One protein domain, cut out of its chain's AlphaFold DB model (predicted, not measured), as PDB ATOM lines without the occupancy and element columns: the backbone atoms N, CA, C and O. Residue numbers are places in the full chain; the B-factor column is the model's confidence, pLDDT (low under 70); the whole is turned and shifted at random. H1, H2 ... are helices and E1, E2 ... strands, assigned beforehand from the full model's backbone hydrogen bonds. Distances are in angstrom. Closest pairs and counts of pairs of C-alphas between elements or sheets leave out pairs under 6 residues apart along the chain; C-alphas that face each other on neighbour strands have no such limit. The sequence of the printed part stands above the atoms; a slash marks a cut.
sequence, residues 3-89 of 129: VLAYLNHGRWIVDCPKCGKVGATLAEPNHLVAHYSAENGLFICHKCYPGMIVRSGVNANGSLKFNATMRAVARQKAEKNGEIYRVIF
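Overview. This is residues 3 to 89 of the 129 residues of an uncharacterized protein of Chloroflexi bacterium HGW-Chloroflexi-5 (UniProt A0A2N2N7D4). A strongly twisted four-stranded sheet and a small two-stranded hairpin, E4 and E5, stand at opposite ends of a U-like shape, with helix H2 running along its base from the hairpin toward the sheet's strand E6. Short helix H1 packs on H2, and the long unnamed stretch of residues 27 to 49 partly fills the space between the ends. The printed part has 87 residues with two named helices and six named strands, in the order E1 E2 E3 H1 E4 E5 H2 E6. The larger sheet, order E3 E2 E1 E6, is mixed, E4 and E5 are antiparallel, and the class is mixed, helices and strands. The whole is compact, with a radius of gyration of the C-alphas of 12.6 A and spans of 34 by 33 by 21 A.

Arrangement. E1, residues 3 to 8, and E2, residues 11 to 16, form an antiparallel hairpin, with N 6 and O 13 2.9 A apart, within hydrogen-bond range. E2 and E3, residues 20 to 26, form the next hairpin, with N 20 and O 16 at 2.8 A. E1, E2 and E3 are a meander, each strand the antiparallel neighbour of the one before. E6, residues 85 to 88, is parallel to E1, with N 3 and O 86 at 2.9 A. The pairing is staggered: E1 pairs with E6 over residues 3 to 4 and with E2 over residues 5 to 8. Residues 42 to 43 pair antiparallel with residues 85 to 86 of E6. H1, residues 50 to 53, is not on this sheet. E4, residues 55 to 58, and E5, residues 64 to 66, form a hairpin, with N 65 and O 57 at 2.8 A; both are apart from the larger sheet's strands. H2, residues 68 to 80, touches H1 with residues 70 to 75 alone; the closest C-alphas are those of Met 52 and Arg 71, 4.6 A apart. H2 is near E4 and is not on the larger sheet. Every O i to N i+4 pair in H2 is within hydrogen-bond range; H1 is too short for such a pair.

Along the chain. E1 begins at C-alpha 3 (-42.159, 11.962, 11.254) and is 15.4 A long from first to last C-alpha. E2 measures 16.2 A and E3 13.5 A. H2 runs 18.3 A from C-alpha 68 (-54.437, 13.933, 32.860) to C-alpha 80. E6 ends at C-alpha 88 (-36.882, 13.627, 13.532).

Size, cuts and confidence. The two C-alphas farthest apart, those of Lys 18 and Ala 60, are 35.8 A apart. The printed part has no cut. The link from E3 to H1, 23 residues, is long. Mean pLDDT of the printed part is 90.2, with residues 31 to 36 under 70.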
ATOM      1  N   VAL A   3     -41.608  10.791  11.937       96.75
ATOM      2  CA  VAL A   3     -42.159  11.962  11.254       96.75
ATOM      3  C   VAL A   3     -41.093  13.045  11.222       96.75
ATOM      4  O   VAL A   3     -40.395  13.259  12.214       96.75
ATOM      5  N   LEU A   4     -40.958  13.711  10.081       97.56
ATOM      6  CA  LEU A   4     -39.959  14.757   9.898       97.56
ATOM      7  C   LEU A   4     -40.511  16.085  10.419       97.56
ATOM      8  O   LEU A   4     -41.656  16.441  10.136       97.56
ATOM      9  N   ALA A   5     -39.701  16.793  11.200       97.50
ATOM     10  CA  ALA A   5     -39.970  18.173  11.557       97.50
ATOM     11  C   ALA A   5     -39.559  19.093  10.402       97.50
ATOM     12  O   ALA A   5     -38.528  18.877   9.766       97.50
ATOM     13  N   TYR A   6     -40.339  20.139  10.182       97.19
ATOM     14  CA  TYR A   6     -40.068  21.195   9.213       97.19
ATOM     15  C   TYR A   6     -40.210  22.553   9.895       97.19
ATOM     16  O   TYR A   6     -40.834  22.648  10.955       97.19
ATOM     17  N   LEU A   7     -39.609  23.600   9.347       96.19
ATOM     18  CA  LEU A   7     -39.637  24.927   9.947       96.19
ATOM     19  C   LEU A   7     -40.633  25.798   9.177       96.19
ATOM     20  O   LEU A   7     -40.563  25.913   7.960       96.19
ATOM     21  N   ASN A   8     -41.575  26.404   9.892       95.50
ATOM     22  CA  ASN A   8     -42.623  27.236   9.314       95.50
ATOM     23  C   ASN A   8     -42.848  28.472  10.183       95.50
ATOM     24  O   ASN A   8     -43.171  28.357  11.371       95.50
ATOM     25  N   HIS A   9     -42.668  29.653   9.596       94.06
ATOM     26  CA  HIS A   9     -42.699  30.940  10.290       94.06
ATOM     27  C   HIS A   9     -41.867  30.910  11.591       94.06
ATOM     28  O   HIS A   9     -42.373  31.224  12.682       94.06
ATOM     29  N   GLY A  10     -40.627  30.422  11.490       93.69
ATOM     30  CA  GLY A  10     -39.656  30.396  12.589       93.69
ATOM     31  C   GLY A  10     -39.899  29.319  13.648       93.69
ATOM     32  O   GLY A  10     -39.249  29.327  14.689       93.69
ATOM     33  N   ARG A  11     -40.855  28.406  13.437       93.38
ATOM     34  CA  ARG A  11     -41.222  27.361  14.403       93.38
ATOM     35  C   ARG A  11     -41.069  25.988  13.784       93.38
ATOM     36  O   ARG A  11     -41.526  25.771  12.669       93.38
ATOM     37  N   TRP A  12     -40.510  25.046  14.536       95.62
ATOM     38  CA  TRP A  12     -40.516  23.649  14.126       95.62
ATOM     39  C   TRP A  12     -41.906  23.045  14.294       95.62
ATOM     40  O   TRP A  12     -42.477  23.064  15.388       95.62
ATOM     41  N   ILE A  13     -42.430  22.497  13.208       95.44
ATOM     42  CA  ILE A  13     -43.748  21.891  13.085       95.44
ATOM     43  C   ILE A  13     -43.586  20.437  12.654       95.44
ATOM     44  O   ILE A  13     -42.609  20.058  12.015       95.44
ATOM     45  N   VAL A  14     -44.552  19.610  13.028       95.94
ATOM     46  CA  VAL A  14     -44.694  18.243  12.546       95.94
ATOM     47  C   VAL A  14     -46.128  18.010  12.098       95.94
ATOM     48  O   VAL A  14     -47.074  18.370  12.804       95.94
ATOM     49  N   ASP A  15     -46.280  17.384  10.934       95.88
ATOM     50  CA  ASP A  15     -47.573  17.008  10.377       95.88
ATOM     51  C   ASP A  15     -47.976  15.590  10.785       95.88
ATOM     52  O   ASP A  15     -47.159  14.678  10.939       95.88
ATOM     53  N   CYS A  16     -49.283  15.375  10.923       95.44
ATOM     54  CA  CYS A  16     -49.808  14.039  11.155       95.44
ATOM     55  C   CYS A  16     -49.805  13.219   9.859       95.44
ATOM     56  O   CYS A  16     -50.479  13.627   8.913       95.44
ATOM     57  N   PRO A  17     -49.232  12.001   9.829       96.06
ATOM     58  CA  PRO A  17     -49.271  11.146   8.636       96.06
ATOM     59  C   PRO A  17     -50.683  10.793   8.145       96.06
ATOM     60  O   PRO A  17     -50.862  10.414   6.995       96.06
ATOM     61  N   LYS A  18     -51.699  10.910   9.014       95.81
ATOM     62  CA  LYS A  18     -53.106  10.620   8.691       95.81
ATOM     63  C   LYS A  18     -53.943  11.860   8.399       95.81
ATOM     64  O   LYS A  18     -54.904  11.787   7.643       95.81
ATOM     65  N   CYS A  19     -53.638  12.979   9.051       95.69
ATOM     66  CA  CYS A  19     -54.443  14.199   8.958       95.69
ATOM     67  C   CYS A  19     -53.768  15.316   8.151       95.69
ATOM     68  O   CYS A  19     -54.389  16.366   7.966       95.69
ATOM     69  N   GLY A  20     -52.518  15.119   7.723       94.38
ATOM     70  CA  GLY A  20     -51.662  16.159   7.161       94.38
ATOM     71  C   GLY A  20     -51.590  17.381   8.078       94.38
ATOM     72  O   GLY A  20     -51.647  17.260   9.310       94.38
ATOM     73  N   LYS A  21     -51.601  18.560   7.450       91.81
ATOM     74  CA  LYS A  21     -51.566  19.879   8.101       91.81
ATOM     75  C   LYS A  21     -52.700  20.127   9.100       91.81
ATOM     76  O   LYS A  21     -52.569  20.946  10.001       91.81
ATOM     77  N   VAL A  22     -53.825  19.409   8.999       90.44
ATOM     78  CA  VAL A  22     -54.946  19.574   9.948       90.44
ATOM     79  C   VAL A  22     -54.656  18.922  11.307       90.44
ATOM     80  O   VAL A  22     -55.371  19.165  12.276       90.44
ATOM     81  N   GLY A  23     -53.639  18.061  11.375       89.88
ATOM     82  CA  GLY A  23     -53.111  17.505  12.620       89.88
ATOM     83  C   GLY A  23     -51.748  18.074  13.007       89.88
ATOM     84  O   GLY A  23     -51.067  17.436  13.809       89.88
ATOM     85  N   ALA A  24     -51.341  19.200  12.412       91.62
ATOM     86  CA  ALA A  24     -50.042  19.810  12.654       91.62
ATOM     87  C   ALA A  24     -49.888  20.278  14.109       91.62
ATOM     88  O   ALA A  24     -50.829  20.759  14.745       91.62
ATOM     89  N   THR A  25     -48.680  20.166  14.649       91.88
ATOM     90  CA  THR A  25     -48.305  20.703  15.968       91.88
ATOM     91  C   THR A  25     -46.869  21.170  15.982       91.88
ATOM     92  O   THR A  25     -46.103  20.862  15.078       91.88
ATOM     93  N   LEU A  26     -46.483  21.862  17.051       93.19
ATOM     94  CA  LEU A  26     -45.080  22.120  17.327       93.19
ATOM     95  C   LEU A  26     -44.315  20.796  17.472       93.19
ATOM     96  O   LEU A  26     -44.734  19.873  18.172       93.19
ATOM     97  N   ALA A  27     -43.162  20.714  16.827       93.94
ATOM     98  CA  ALA A  27     -42.245  19.588  16.953       93.94
ATOM     99  C   ALA A  27     -41.490  19.603  18.297       93.94
ATOM    100  O   ALA A  27     -40.853  18.619  18.664       93.94
ATOM    101  N   GLU A  28     -41.567  20.711  19.038       88.75
ATOM    102  CA  GLU A  28     -40.865  20.922  20.300       88.75
ATOM    103  C   GLU A  28     -41.812  21.210  21.460       88.75
ATOM    104  O   GLU A  28     -42.818  21.895  21.250       88.75
ATOM    105  N   PRO A  29     -41.467  20.786  22.692       81.06
ATOM    106  CA  PRO A  29     -42.237  21.122  23.878       81.06
ATOM    107  C   PRO A  29     -42.332  22.639  24.053       81.06
ATOM    108  O   PRO A  29     -41.318  23.327  24.152       81.06
ATOM    109  N   ASN A  30     -43.546  23.168  24.169       74.75
ATOM    110  CA  ASN A  30     -43.743  24.588  24.443       74.75
ATOM    111  C   ASN A  30     -44.651  24.774  25.653       74.75
ATOM    112  O   ASN A  30     -45.858  24.718  25.515       74.75
ATOM    113  N   HIS A  31     -44.096  25.065  26.826       62.75
ATOM    114  CA  HIS A  31     -44.838  25.201  28.089       62.75
ATOM    115  C   HIS A  31     -46.006  26.218  28.071       62.75
ATOM    116  O   HIS A  31     -46.889  26.135  28.924       62.75
ATOM    117  N   LEU A  32     -46.055  27.141  27.100       60.44
ATOM    118  CA  LEU A  32     -47.155  28.099  26.922       60.44
ATOM    119  C   LEU A  32     -48.319  27.534  26.087       60.44
ATOM    120  O   LEU A  32     -49.451  27.995  26.221       60.44
ATOM    121  N   VAL A  33     -48.068  26.516  25.256       62.78
ATOM    122  CA  VAL A  33     -49.064  25.848  24.390       62.78
ATOM    123  C   VAL A  33     -48.949  24.311  24.424       62.78
ATOM    124  O   VAL A  33     -49.359  23.636  23.482       62.78
ATOM    125  N   ALA A  34     -48.424  23.766  25.528       51.47
ATOM    126  CA  ALA A  34     -47.617  22.531  25.648       51.47
ATOM    127  C   ALA A  34     -48.217  21.203  25.200       51.47
ATOM    128  O   ALA A  34     -47.592  20.157  25.342       51.47
ATOM    129  N   HIS A  35     -49.428  21.215  24.671       53.78
ATOM    130  CA  HIS A  35     -50.169  20.005  24.348       53.78
ATOM    131  C   HIS A  35     -50.605  19.955  22.882       53.78
ATOM    132  O   HIS A  35     -51.182  18.960  22.453       53.78
ATOM    133  N   TYR A  36     -50.239  20.985  22.112       64.62
ATOM    134  CA  TYR A  36     -50.036  20.918  20.662       64.62
ATOM    135  C   TYR A  36     -48.539  20.886  20.356       64.62
ATOM    136  O   TYR A  36     -48.060  21.595  19.473       64.62
ATOM    137  N   SER A  37     -47.779  20.145  21.159       81.69
ATOM    138  CA  SER A  37     -46.354  19.942  20.944       81.69
ATOM    139  C   SER A  37     -45.978  18.488  21.143       81.69
ATOM    140  O   SER A  37     -46.574  17.800  21.973       81.69
ATOM    141  N   ALA A  38     -44.960  18.035  20.420       88.50
ATOM    142  CA  ALA A  38     -44.300  16.789  20.759       88.50
ATOM    143  C   ALA A  38     -43.679  16.884  22.165       88.50
ATOM    144  O   ALA A  38     -43.091  17.896  22.544       88.50
ATOM    145  N   GLU A  39     -43.805  15.813  22.943       87.19
ATOM    146  CA  GLU A  39     -43.246  15.701  24.289       87.19
ATOM    147  C   GLU A  39     -42.153  14.630  24.269       87.19
ATOM    148  O   GLU A  39     -42.389  13.509  23.818       87.19
ATOM    149  N   ASN A  40     -40.948  14.957  24.747       87.81
ATOM    150  CA  ASN A  40     -39.788  14.051  24.738       87.81
ATOM    151  C   ASN A  40     -39.485  13.454  23.347       87.81
ATOM    152  O   ASN A  40     -39.177  12.269  23.223       87.81
ATOM    153  N   GLY A  41     -39.632  14.261  22.289       92.00
ATOM    154  CA  GLY A  41     -39.446  13.824  20.899       92.00
ATOM    155  C   GLY A  41     -40.550  12.899  20.373       92.00
ATOM    156  O   GLY A  41     -40.385  12.305  19.310       92.00
ATOM    157  N   LEU A  42     -41.664  12.751  21.100       93.69
ATOM    158  CA  LEU A  42     -42.801  11.925  20.707       93.69
ATOM    159  C   LEU A  42     -44.019  12.785  20.386       93.69
ATOM    160  O   LEU A  42     -44.478  13.589  21.196       93.69
ATOM    161  N   PHE A  43     -44.583  12.549  19.213       94.50
ATOM    162  CA  PHE A  43     -45.765  13.209  18.699       94.50
ATOM    163  C   PHE A  43     -46.973  12.261  18.710       94.50
ATOM    164  O   PHE A  43     -46.895  11.108  18.278       94.50
ATOM    165  N   ILE A  44     -48.108  12.782  19.185       94.25
ATOM    166  CA  ILE A  44     -49.431  12.161  19.087       94.25
ATOM    167  C   ILE A  44     -50.384  13.209  18.514       94.25
ATOM    168  O   ILE A  44     -50.551  14.284  19.086       94.25
ATOM    169  N   CYS A  45     -51.034  12.887  17.396       94.50
ATOM    170  CA  CYS A  45     -51.948  13.810  16.733       94.50
ATOM    171  C   CYS A  45     -53.181  14.093  17.599       94.50
ATOM    172  O   CYS A  45     -53.985  13.197  17.864       94.50
ATOM    173  N   HIS A  46     -53.380  15.358  17.977       92.00
ATOM    174  CA  HIS A  46     -54.541  15.781  18.762       92.00
ATOM    175  C   HIS A  46     -55.869  15.635  18.000       92.00
ATOM    176  O   HIS A  46     -56.919  15.531  18.624       92.00
ATOM    177  N   LYS A  47     -55.854  15.611  16.660       93.56
ATOM    178  CA  LYS A  47     -57.061  15.369  15.856       93.56
ATOM    179  C   LYS A  47     -57.468  13.895  15.866       93.56
ATOM    180  O   LYS A  47     -58.651  13.599  16.008       93.56
ATOM    181  N   CYS A  48     -56.505  12.980  15.758       95.56
ATOM    182  CA  CYS A  48     -56.753  11.541  15.899       95.56
ATOM    183  C   CYS A  48     -57.120  11.177  17.345       95.56
ATOM    184  O   CYS A  48     -57.977  10.329  17.582       95.56
ATOM    185  N   TYR A  49     -56.490  11.850  18.312       95.25
ATOM    186  CA  TYR A  49     -56.632  11.582  19.738       95.25
ATOM    187  C   TYR A  49     -56.989  12.867  20.504       95.25
ATOM    188  O   TYR A  49     -56.148  13.415  21.218       95.25
ATOM    189  N   PRO A  50     -58.249  13.341  20.428       92.88
ATOM    190  CA  PRO A  50     -58.671  14.607  21.047       92.88
ATOM    191  C   PRO A  50     -58.534  14.630  22.571       92.88
ATOM    192  O   PRO A  50     -58.410  15.700  23.163       92.88
ATOM    193  N   GLY A  51     -58.464  13.459  23.219       93.12
ATOM    194  CA  GLY A  51     -58.140  13.343  24.644       93.12
ATOM    195  C   GLY A  51     -56.800  13.987  25.033       93.12
ATOM    196  O   GLY A  51     -56.634  14.361  26.191       93.12
ATOM    197  N   MET A  52     -55.883  14.191  24.076       90.56
ATOM    198  CA  MET A  52     -54.608  14.886  24.291       90.56
ATOM    199  C   MET A  52     -54.770  16.360  24.690       90.56
ATOM    200  O   MET A  52     -53.908  16.889  25.387       90.56
ATOM    201  N   ILE A  53     -55.871  17.008  24.292       88.88
ATOM    202  CA  ILE A  53     -56.076  18.461  24.440       88.88
ATOM    203  C   ILE A  53     -57.299  18.826  25.293       88.88
ATOM    204  O   ILE A  53     -57.686  19.994  25.360       88.88
ATOM    205  N   VAL A  54     -57.914  17.850  25.973       90.88
ATOM    206  CA  VAL A  54     -59.053  18.104  26.869       90.88
ATOM    207  C   VAL A  54     -58.592  18.950  28.055       90.88
ATOM    208  O   VAL A  54     -57.759  18.523  28.858       90.88
ATOM    209  N   ARG A  55     -59.149  20.156  28.170       89.88
ATOM    210  CA  ARG A  55     -58.836  21.111  29.241       89.88
ATOM    211  C   ARG A  55     -59.573  20.739  30.530       89.88
ATOM    212  O   ARG A  55     -60.704  20.267  30.490       89.88
ATOM    213  N   SER A  56     -58.929  20.967  31.669       91.88
ATOM    214  CA  SER A  56     -59.489  20.804  33.020       91.88
ATOM    215  C   SER A  56     -59.461  22.100  33.840       91.88
ATOM    216  O   SER A  56     -59.993  22.129  34.946       91.88
ATOM    217  N   GLY A  57     -58.854  23.171  33.316       90.38
ATOM    218  CA  GLY A  57     -58.831  24.489  33.947       90.38
ATOM    219  C   GLY A  57     -57.650  25.339  33.484       90.38
ATOM    220  O   GLY A  57     -57.130  25.158  32.382       90.38
ATOM    221  N   VAL A  58     -57.212  26.245  34.353       88.06
ATOM    222  CA  VAL A  58     -56.039  27.112  34.177       88.06
ATOM    223  C   VAL A  58     -55.220  27.053  35.472       88.06
ATOM    224  O   VAL A  58     -55.789  26.993  36.561       88.06
ATOM    225  N   ASN A  59     -53.896  26.994  35.362       84.44
ATOM    226  CA  ASN A  59     -52.970  27.026  36.492       84.44
ATOM    227  C   ASN A  59     -52.806  28.465  37.017       84.44
ATOM    228  O   ASN A  59     -53.109  29.431  36.322       84.44
ATOM    229  N   ALA A  60     -52.254  28.624  38.224       88.38
ATOM    230  CA  ALA A  60     -52.049  29.941  38.846       88.38
ATOM    231  C   ALA A  60     -51.161  30.891  38.016       88.38
ATOM    232  O   ALA A  60     -51.307  32.104  38.093       88.38
ATOM    233  N   ASN A  61     -50.267  30.341  37.193       82.25
ATOM    234  CA  ASN A  61     -49.396  31.092  36.287       82.25
ATOM    235  C   ASN A  61     -50.052  31.427  34.928       82.25
ATOM    236  O   ASN A  61     -49.352  31.831  34.005       82.25
ATOM    237  N   GLY A  62     -51.358  31.186  34.760       82.19
ATOM    238  CA  GLY A  62     -52.089  31.434  33.512       82.19
ATOM    239  C   GLY A  62     -51.958  30.344  32.442       82.19
ATOM    240  O   GLY A  62     -52.670  30.395  31.440       82.19
ATOM    241  N   SER A  63     -51.107  29.331  32.635       80.00
ATOM    242  CA  SER A  63     -51.010  28.209  31.689       80.00
ATOM    243  C   SER A  63     -52.253  27.319  31.745       80.00
ATOM    244  O   SER A  63     -52.869  27.135  32.795       80.00
ATOM    245  N   LEU A  64     -52.633  26.737  30.609       82.25
ATOM    246  CA  LEU A  64     -53.782  25.837  30.538       82.25
ATOM    247  C   LEU A  64     -53.519  24.550  31.340       82.25
ATOM    248  O   LEU A  64     -52.468  23.924  31.212       82.25
ATOM    249  N   LYS A  65     -54.503  24.123  32.134       85.69
ATOM    250  CA  LYS A  65     -54.496  22.835  32.835       85.69
ATOM    251  C   LYS A  65     -55.274  21.816  32.011       85.69
ATOM    252  O   LYS A  65     -56.392  22.090  31.572       85.69
ATOM    253  N   PHE A  66     -54.705  20.630  31.821       85.94
ATOM    254  CA  PHE A  66     -55.297  19.564  31.008       85.94
ATOM    255  C   PHE A  66     -55.765  18.392  31.860       85.94
ATOM    256  O   PHE A  66     -55.342  18.203  33.003       85.94
ATOM    257  N   ASN A  67     -56.696  17.615  31.319       92.19
ATOM    258  CA  ASN A  67     -57.218  16.434  31.980       92.19
ATOM    259  C   ASN A  67     -56.230  15.267  31.813       92.19
ATOM    260  O   ASN A  67     -56.167  14.639  30.757       92.19
ATOM    261  N   ALA A  68     -55.458  14.981  32.866       90.62
ATOM    262  CA  ALA A  68     -54.437  13.933  32.860       90.62
ATOM    263  C   ALA A  68     -55.005  12.543  32.520       90.62
ATOM    264  O   ALA A  68     -54.393  11.804  31.752       90.62
ATOM    265  N   THR A  69     -56.198  12.213  33.022       95.56
ATOM    266  CA  THR A  69     -56.865  10.934  32.744       95.56
ATOM    267  C   THR A  69     -57.202  10.793  31.262       95.56
ATOM    268  O   THR A  69     -56.865   9.787  30.643       95.56
ATOM    269  N   MET A  70     -57.805  11.819  30.654       95.19
ATOM    270  CA  MET A  70     -58.139  11.804  29.224       95.19
ATOM    271  C   MET A  70     -56.889  11.725  28.344       95.19
ATOM    272  O   MET A  70     -56.900  11.014  27.336       95.19
ATOM    273  N   ARG A  71     -55.796  12.384  28.752       92.06
ATOM    274  CA  ARG A  71     -54.496  12.284  28.076       92.06
ATOM    275  C   ARG A  71     -53.912  10.877  28.161       92.06
ATOM    276  O   ARG A  71     -53.458  10.353  27.148       92.06
ATOM    277  N   ALA A  72     -53.952  10.249  29.335       93.88
ATOM    278  CA  ALA A  72     -53.469   8.882  29.519       93.88
ATOM    279  C   ALA A  72     -54.259   7.884  28.655       93.88
ATOM    280  O   ALA A  72     -53.662   7.073  27.948       93.88
ATOM    281  N   VAL A  73     -55.591   8.002  28.628       96.81
ATOM    282  CA  VAL A  73     -56.460   7.169  27.779       96.81
ATOM    283  C   VAL A  73     -56.162   7.382  26.292       96.81
ATOM    284  O   VAL A  73     -56.069   6.419  25.533       96.81
ATOM    285  N   ALA A  74     -55.999   8.634  25.856       95.31
ATOM    286  CA  ALA A  74     -55.624   8.956  24.481       95.31
ATOM    287  C   ALA A  74     -54.270   8.345  24.097       95.31
ATOM    288  O   ALA A  74     -54.164   7.714  23.045       95.31
ATOM    289  N   ARG A  75     -53.268   8.466  24.973       95.06
ATOM    290  CA  ARG A  75     -51.938   7.885  24.772       95.06
ATOM    291  C   ARG A  75     -51.987   6.365  24.658       95.06
ATOM    292  O   ARG A  75     -51.406   5.827  23.726       95.06
ATOM    293  N   GLN A  76     -52.718   5.686  25.541       97.44
ATOM    294  CA  GLN A  76     -52.865   4.229  25.497       97.44
ATOM    295  C   GLN A  76     -53.515   3.759  24.186       97.44
ATOM    296  O   GLN A  76     -53.093   2.765  23.597       97.44
ATOM    297  N   LYS A  77     -54.533   4.482  23.699       98.12
ATOM    298  CA  LYS A  77     -55.156   4.187  22.398       98.12
ATOM    299  C   LYS A  77     -54.175   4.393  21.243       98.12
ATOM    300  O   LYS A  77     -54.097   3.530  20.375       98.12
ATOM    301  N   ALA A  78     -53.423   5.495  21.249       96.75
ATOM    302  CA  ALA A  78     -52.407   5.764  20.235       96.75
ATOM    303  C   ALA A  78     -51.319   4.684  20.225       96.75
ATOM    304  O   ALA A  78     -50.982   4.174  19.163       96.75
ATOM    305  N   GLU A  79     -50.833   4.278  21.399       96.75
ATOM    306  CA  GLU A  79     -49.843   3.211  21.556       96.75
ATOM    307  C   GLU A  79     -50.344   1.875  21.003       96.75
ATOM    308  O   GLU A  79     -49.670   1.263  20.178       96.75
ATOM    309  N   LYS A  80     -51.565   1.466  21.373       98.00
ATOM    310  CA  LYS A  80     -52.193   0.240  20.856       98.00
ATOM    311  C   LYS A  80     -52.316   0.245  19.329       98.00
ATOM    312  O   LYS A  80     -52.198  -0.805  18.705       98.00
ATOM    313  N   ASN A  81     -52.547   1.414  18.739       97.25
ATOM    314  CA  ASN A  81     -52.662   1.585  17.292       97.25
ATOM    315  C   ASN A  81     -51.303   1.807  16.600       97.25
ATOM    316  O   ASN A  81     -51.255   1.952  15.381       97.25
ATOM    317  N   GLY A  82     -50.202   1.871  17.357       96.50
ATOM    318  CA  GLY A  82     -48.871   2.198  16.849       96.50
ATOM    319  C   GLY A  82     -48.682   3.670  16.461       96.50
ATOM    320  O   GLY A  82     -47.638   4.026  15.936       96.50
ATOM    321  N   GLU A  83     -49.642   4.551  16.736       96.25
ATOM    322  CA  GLU A  83     -49.705   5.945  16.268       96.25
ATOM    323  C   GLU A  83     -49.018   6.940  17.215       96.25
ATOM    324  O   GLU A  83     -49.473   8.070  17.410       96.25
ATOM    325  N   ILE A  84     -47.907   6.504  17.803       96.12
ATOM    326  CA  ILE A  84     -46.953   7.370  18.490       96.12
ATOM    327  C   ILE A  84     -45.743   7.514  17.573       96.12
ATOM    328  O   ILE A  84     -45.079   6.530  17.226       96.12
ATOM    329  N   TYR A  85     -45.468   8.747  17.165       96.62
ATOM    330  CA  TYR A  85     -44.439   9.042  16.180       96.62
ATOM    331  C   TYR A  85     -43.230   9.681  16.854       96.62
ATOM    332  O   TYR A  85     -43.377  10.592  17.663       96.62
ATOM    333  N   ARG A  86     -42.031   9.219  16.512       96.88
ATOM    334  CA  ARG A  86     -40.782   9.887  16.869       96.88
ATOM    335  C   ARG A  86     -40.567  11.049  15.907       96.88
ATOM    336  O   ARG A  86     -40.595  10.853  14.696       96.88
ATOM    337  N   VAL A  87     -40.361  12.236  16.455       96.88
ATOM    338  CA  VAL A  87     -40.033  13.434  15.686       96.88
ATOM    339  C   VAL A  87     -38.549  13.416  15.344       96.88
ATOM    340  O   VAL A  87     -37.712  13.269  16.235       96.88
ATOM    341  N   ILE A  88     -38.242  13.567  14.060       97.31
ATOM    342  CA  ILE A  88     -36.882  13.627  13.532       97.31
ATOM    343  C   ILE A  88     -36.614  15.052  13.062       97.31
ATOM    344  O   ILE A  88     -37.322  15.576  12.205       97.31
ATOM    345  N   PHE A  89     -35.593  15.671  13.644       96.69
ATOM    346  CA  PHE A  89     -35.076  16.964  13.212       96.69
ATOM    347  C   PHE A  89     -33.911  16.753  12.239       96.69
ATOM    348  O   PHE A  89     -33.230  15.730  12.343       96.69
TER     349      PHE A  89